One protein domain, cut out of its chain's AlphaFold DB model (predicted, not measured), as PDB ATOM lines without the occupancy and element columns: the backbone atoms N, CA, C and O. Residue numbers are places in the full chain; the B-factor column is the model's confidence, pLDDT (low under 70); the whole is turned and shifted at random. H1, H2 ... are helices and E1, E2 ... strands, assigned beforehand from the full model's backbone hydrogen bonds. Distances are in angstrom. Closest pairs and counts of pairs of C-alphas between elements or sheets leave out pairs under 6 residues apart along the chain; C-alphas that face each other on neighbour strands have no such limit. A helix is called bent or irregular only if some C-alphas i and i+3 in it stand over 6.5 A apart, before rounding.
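This is residues 15 to 57 of the 59 residues of an uncharacterized protein of uncultured Ruminococcus sp (UniProt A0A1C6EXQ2). A small two-strand hairpin, E1 and E2, has the one helix H1 beside its E1 edge, with E2, E1 and H1 side by side in a row and E1 in the middle. From the end of E2 a long loop, residues 29 to 46, first swings out over one face of the hairpin, then round past its end, and runs back past the first printed residues to reach H1. The printed part has 43 residues, with two named strands and one named helix in the order E1, E2, H1, and the sheet of order E1 - E2 is antiparallel. The class is mixed, helices and strands, but under half of the residues are in named elements: helices hold 10 and strands 8. The whole is compact, with a radius of gyration of the C-alphas of 9.3 A, and its C-alphas span 25 by 22 by 13 A.

The sheet has two strands. E1 is residues 19 to 21, Cys 19 to Arg 21, and begins with C-alpha 19 at (463.385, 453.724, 351.277). It measures 7.0 A from first to last C-alpha. E2 is residues 24 to 28, Gly 24 to Met 28, and is the longest strand by residues, with 10.4 A from first to last C-alpha. It ends with C-alpha 28 at (459.403, 454.570, 354.100). H1 is residues 47 to 56, Phe 47 to Gly 56, with 14.1 A from first to last C-alpha. Its C-alpha 47 stands at (465.388, 445.007, 346.590) and its C-alpha 56 at (461.618, 456.550, 339.497). H1 is not bent. Between E2 and H1, residues 29 to 46 hold no named element, and their C-alphas lie 3 to 14 A from the mean of the C-alphas.

E1 and E2 are antiparallel neighbours and form a hairpin, with an angle of 144 degrees between their N-to-C directions. The C-alphas of Cys 19 and Met 28 face each other at 5.0 A. Those of Thr 20 and Pro 27 face each other at 5.1 A. Across the pair, N 28 and O 19 are within hydrogen-bond range at 2.7 A, and so are N 19 and O 28 at 3.0 A. From E1 to H1 there are 3 pairs of C-alphas within 8 A. The closest C-alphas of these two elements are those of Cys 19 and Ala 50, 6.2 A apart, and the centres are 10.7 A apart. Between H1 and the sheet, E1 has 8 pairs of C-alphas within 10 A and E2 has 1, made by residues 49 to 54 of H1. In H1 every O i to N i+4 pair is within hydrogen-bond range.

The outline is rounded. The two C-alphas farthest apart are those of Thr 39 and Gly 56, at 26.5 A, and the first and last printed C-alphas, of Asn 15 and Gly 57, are 20.8 A apart. The printed part has no cut. The link from E1 to E2 is tight, with 2 residues between them. The link from E2 to H1 is long, with 18 residues between them. The mean pLDDT of the printed part is 93.7, and one residue, Gly 57, is under 70 in this predicted model.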
ATOM      1  N   ASN A  15     463.339 440.104 351.504       98.19
ATOM      2  CA  ASN A  15     462.216 441.053 351.454       98.19
ATOM      3  C   ASN A  15     462.244 442.005 352.664       98.19
ATOM      4  O   ASN A  15     461.304 442.056 353.455       98.19
ATOM      5  N   GLN A  16     463.369 442.695 352.858       98.38
ATOM      6  CA  GLN A  16     463.634 443.557 354.019       98.38
ATOM      7  C   GLN A  16     464.095 444.967 353.611       98.38
ATOM      8  O   GLN A  16     464.771 445.654 354.375       98.38
ATOM      9  N   TRP A  17     463.744 445.413 352.400       97.94
ATOM     10  CA  TRP A  17     464.156 446.713 351.870       97.94
ATOM     11  C   TRP A  17     463.101 447.795 352.098       97.94
ATOM     12  O   TRP A  17     461.908 447.590 351.864       97.94
ATOM     13  N   VAL A  18     463.571 448.972 352.506       97.38
ATOM     14  CA  VAL A  18     462.795 450.206 352.694       97.38
ATOM     15  C   VAL A  18     463.512 451.370 352.006       97.38
ATOM     16  O   VAL A  18     464.704 451.277 351.705       97.38
ATOM     17  N   CYS A  19     462.805 452.475 351.780       95.31
ATOM     18  CA  CYS A  19     463.385 453.724 351.277       95.31
ATOM     19  C   CYS A  19     463.521 454.754 352.407       95.31
ATOM     20  O   CYS A  19     462.913 454.614 353.464       95.31
ATOM     21  N   THR A  20     464.299 455.811 352.191       92.75
ATOM     22  CA  THR A  20     464.350 456.986 353.079       92.75
ATOM     23  C   THR A  20     464.302 458.245 352.232       92.75
ATOM     24  O   THR A  20     464.810 458.233 351.112       92.75
ATOM     25  N   ARG A  21     463.762 459.337 352.771       84.62
ATOM     26  CA  ARG A  21     463.737 460.634 352.082       84.62
ATOM     27  C   ARG A  21     465.030 461.419 352.327       84.62
ATOM     28  O   ARG A  21     465.818 461.101 353.213       84.62
ATOM     29  N   SER A  22     465.284 462.450 351.526       80.62
ATOM     30  CA  SER A  22     466.489 463.284 351.663       80.62
ATOM     31  C   SER A  22     466.451 464.219 352.877       80.62
ATOM     32  O   SER A  22     467.503 464.621 353.373       80.62
ATOM     33  N   ASP A  23     465.257 464.537 353.375       83.25
ATOM     34  CA  ASP A  23     465.016 465.380 354.548       83.25
ATOM     35  C   ASP A  23     465.103 464.614 355.882       83.25
ATOM     36  O   ASP A  23     465.102 465.232 356.949       83.25
ATOM     37  N   GLY A  24     465.243 463.282 355.855       85.44
ATOM     38  CA  GLY A  24     465.397 462.483 357.067       85.44
ATOM     39  C   GLY A  24     465.574 460.983 356.833       85.44
ATOM     40  O   GLY A  24     465.211 460.427 355.807       85.44
ATOM     41  N   LYS A  25     466.087 460.278 357.844       88.81
ATOM     42  CA  LYS A  25     466.305 458.818 357.797       88.81
ATOM     43  C   LYS A  25     465.088 458.011 358.263       88.81
ATOM     44  O   LYS A  25     465.245 456.920 358.806       88.81
ATOM     45  N   VAL A  26     463.885 458.566 358.113       93.44
ATOM     46  CA  VAL A  26     462.650 457.848 358.444       93.44
ATOM     47  C   VAL A  26     462.455 456.748 357.396       93.44
ATOM     48  O   VAL A  26     462.475 457.060 356.203       93.44
ATOM     49  N   PRO A  27     462.304 455.477 357.806       95.81
ATOM     50  CA  PRO A  27     462.049 454.395 356.869       95.81
ATOM     51  C   PRO A  27     460.661 454.565 356.243       95.81
ATOM     52  O   PRO A  27     459.670 454.792 356.936       95.81
ATOM     53  N   MET A  28     460.598 454.438 354.926       96.50
ATOM     54  CA  MET A  28     459.403 454.570 354.100       96.50
ATOM     55  C   MET A  28     459.140 453.254 353.377       96.50
ATOM     56  O   MET A  28     460.080 452.598 352.906       96.50
ATOM     57  N   LYS A  29     457.866 452.879 353.255       96.88
ATOM     58  CA  LYS A  29     457.463 451.763 352.396       96.88
ATOM     59  C   LYS A  29     457.881 452.088 350.965       96.88
ATOM     60  O   LYS A  29     457.629 453.191 350.508       96.88
ATOM     61  N   ALA A  30     458.470 451.144 350.237       96.62
ATOM     62  CA  ALA A  30     458.920 451.396 348.861       96.62
ATOM     63  C   ALA A  30     457.776 451.509 347.831       96.62
ATOM     64  O   ALA A  30     458.000 451.921 346.698       96.62
ATOM     65  N   PHE A  31     456.563 451.100 348.200       94.50
ATOM     66  CA  PHE A  31     455.420 450.955 347.293       94.50
ATOM     67  C   PHE A  31     454.277 451.945 347.573       94.50
ATOM     68  O   PHE A  31     453.335 452.010 346.790       94.50
ATOM     69  N   GLU A  32     454.364 452.738 348.647       92.56
ATOM     70  CA  GLU A  32     453.335 453.684 349.104       92.56
ATOM     71  C   GLU A  32     453.983 454.894 349.797       92.56
ATOM     72  O   GLU A  32     455.080 454.796 350.344       92.56
ATOM     73  N   MET A  33     453.298 456.041 349.842       90.25
ATOM     74  CA  MET A  33     453.789 457.247 350.529       90.25
ATOM     75  C   MET A  33     453.554 457.203 352.052       90.25
ATOM     76  O   MET A  33     453.034 458.152 352.634       90.25
ATOM     77  N   GLU A  34     453.962 456.117 352.705       94.62
ATOM     78  CA  GLU A  34     453.787 455.902 354.145       94.62
ATOM     79  C   GLU A  34     455.075 455.422 354.824       94.62
ATOM     80  O   GLU A  34     455.968 454.855 354.190       94.62
ATOM     81  N   ALA A  35     455.165 455.636 356.138       95.75
ATOM     82  CA  ALA A  35     456.278 455.137 356.936       95.75
ATOM     83  C   ALA A  35     456.274 453.601 356.993       95.75
ATOM     84  O   ALA A  35     455.225 452.967 357.135       95.75
ATOM     85  N   ALA A  36     457.461 453.006 356.921       97.69
ATOM     86  CA  ALA A  36     457.658 451.592 357.196       97.69
ATOM     87  C   ALA A  36     457.925 451.377 358.691       97.69
ATOM     88  O   ALA A  36     458.617 452.159 359.345       97.69
ATOM     89  N   SER A  37     457.383 450.297 359.241       97.75
ATOM     90  CA  SER A  37     457.645 449.887 360.618       97.75
ATOM     91  C   SER A  37     458.970 449.137 360.696       97.75
ATOM     92  O   SER A  37     459.285 448.330 359.829       97.75
ATOM     93  N   SER A  38     459.731 449.323 361.772       96.75
ATOM     94  CA  SER A  38     460.956 448.550 362.020       96.75
ATOM     95  C   SER A  38     460.695 447.125 362.522       96.75
ATOM     96  O   SER A  38     461.640 446.359 362.690       96.75
ATOM     97  N   THR A  39     459.440 446.769 362.807       97.94
ATOM     98  CA  THR A  39     459.059 445.465 363.378       97.94
ATOM     99  C   THR A  39     457.943 444.758 362.615       97.94
ATOM    100  O   THR A  39     457.613 443.629 362.971       97.94
ATOM    101  N   ASN A  40     457.370 445.380 361.576       98.25
ATOM    102  CA  ASN A  40     456.373 444.740 360.715       98.25
ATOM    103  C   ASN A  40     456.949 444.468 359.310       98.25
ATOM    104  O   ASN A  40     457.035 445.410 358.510       98.25
ATOM    105  N   PRO A  41     457.269 443.202 358.978       98.19
ATOM    106  CA  PRO A  41     457.765 442.817 357.659       98.19
ATOM    107  C   PRO A  41     456.830 443.150 356.494       98.19
ATOM    108  O   PRO A  41     457.308 443.359 355.384       98.19
ATOM    109  N   GLU A  42     455.519 443.265 356.726       98.06
ATOM    110  CA  GLU A  42     454.545 443.635 355.684       98.06
ATOM    111  C   GLU A  42     454.749 445.062 355.157       98.06
ATOM    112  O   GLU A  42     454.230 445.427 354.106       98.06
ATOM    113  N   THR A  43     455.504 445.888 355.887       98.19
ATOM    114  CA  THR A  43     455.831 447.260 355.473       98.19
ATOM    115  C   THR A  43     457.148 447.361 354.699       98.19
ATOM    116  O   THR A  43     457.525 448.450 354.264       98.19
ATOM    117  N   TRP A  44     457.858 446.245 354.526       98.44
ATOM    118  CA  TRP A  44     459.104 446.167 353.764       98.44
ATOM    119  C   TRP A  44     458.846 445.643 352.353       98.44
ATOM    120  O   TRP A  44     457.730 445.289 351.983       98.44
ATOM    121  N   SER A  45     459.889 445.622 351.532       98.06
ATOM    122  CA  SER A  45     459.794 445.259 350.123       98.06
ATOM    123  C   SER A  45     461.005 444.459 349.647       98.06
ATOM    124  O   SER A  45     461.981 444.276 350.380       98.06
ATOM    125  N   SER A  46     460.940 443.976 348.406       98.25
ATOM    126  CA  SER A  46     462.099 443.411 347.717       98.25
ATOM    127  C   SER A  46     463.092 444.500 347.308       98.25
ATOM    128  O   SER A  46     462.719 445.663 347.120       98.25
ATOM    129  N   PHE A  47     464.348 444.106 347.087       97.56
ATOM    130  CA  PHE A  47     465.388 445.007 346.590       97.56
ATOM    131  C   PHE A  47     464.971 445.732 345.297       97.56
ATOM    132  O   PHE A  47     465.082 446.953 345.213       97.56
ATOM    133  N   ASP A  48     464.409 445.007 344.323       96.44
ATOM    134  CA  ASP A  48     463.965 445.586 343.047       96.44
ATOM    135  C   ASP A  48     462.862 446.634 343.214       96.44
ATOM    136  O   ASP A  48     462.810 447.613 342.468       96.44
ATOM    137  N   THR A  49     461.964 446.438 344.184       96.94
ATOM    138  CA  THR A  49     460.880 447.390 344.462       96.94
ATOM    139  C   THR A  49     461.448 448.685 345.033       96.94
ATOM    140  O   THR A  49     461.143 449.763 344.523       96.94
ATOM    141  N   ALA A  50     462.339 448.583 346.023       96.12
ATOM    142  CA  ALA A  50     463.034 449.734 346.594       96.12
ATOM    143  C   ALA A  50     463.902 450.469 345.557       96.12
ATOM    144  O   ALA A  50     463.870 451.699 345.480       96.12
ATOM    145  N   LEU A  51     464.624 449.736 344.704       95.12
ATOM    146  CA  LEU A  51     465.452 450.324 343.652       95.12
ATOM    147  C   LEU A  51     464.614 451.087 342.617       95.12
ATOM    148  O   LEU A  51     464.989 452.191 342.213       95.12
ATOM    149  N   LYS A  52     463.470 450.527 342.203       94.25
ATOM    150  CA  LYS A  52     462.527 451.204 341.300       94.25
ATOM    151  C   LYS A  52     461.968 452.480 341.919       94.25
ATOM    152  O   LYS A  52     461.885 453.481 341.216       94.25
ATOM    153  N   ALA A  53     461.628 452.463 343.208       92.88
ATOM    154  CA  ALA A  53     461.100 453.637 343.902       92.88
ATOM    155  C   ALA A  53     462.097 454.807 343.899       92.88
ATOM    156  O   ALA A  53     461.732 455.921 343.519       92.88
ATOM    157  N   VAL A  54     463.367 454.525 344.218       90.06
ATOM    158  CA  VAL A  54     464.453 455.521 344.217       90.06
ATOM    159  C   VAL A  54     464.775 455.996 342.797       90.06
ATOM    160  O   VAL A  54     464.953 457.188 342.562       90.06
ATOM    161  N   SER A  55     464.829 455.082 341.824       88.81
ATOM    162  CA  SER A  55     465.184 455.419 340.434       88.81
ATOM    163  C   SER A  55     464.062 456.159 339.695       88.81
ATOM    164  O   SER A  55     464.335 456.936 338.783       88.81
ATOM    165  N   GLY A  56     462.803 455.912 340.070       82.50
ATOM    166  CA  GLY A  56     461.618 456.550 339.497       82.50
ATOM    167  C   GLY A  56     461.262 457.903 340.120       82.50
ATOM    168  O   GLY A  56     460.395 458.591 339.590       82.50
ATOM    169  N   GLY A  57     461.911 458.290 341.225       69.81
ATOM    170  CA  GLY A  57     461.638 459.546 341.933       69.81
ATOM    171  C   GLY A  57     460.306 459.569 342.688       69.81
ATOM    172  O   GLY A  57     459.799 460.644 343.003       69.81
TER     173      GLY A  57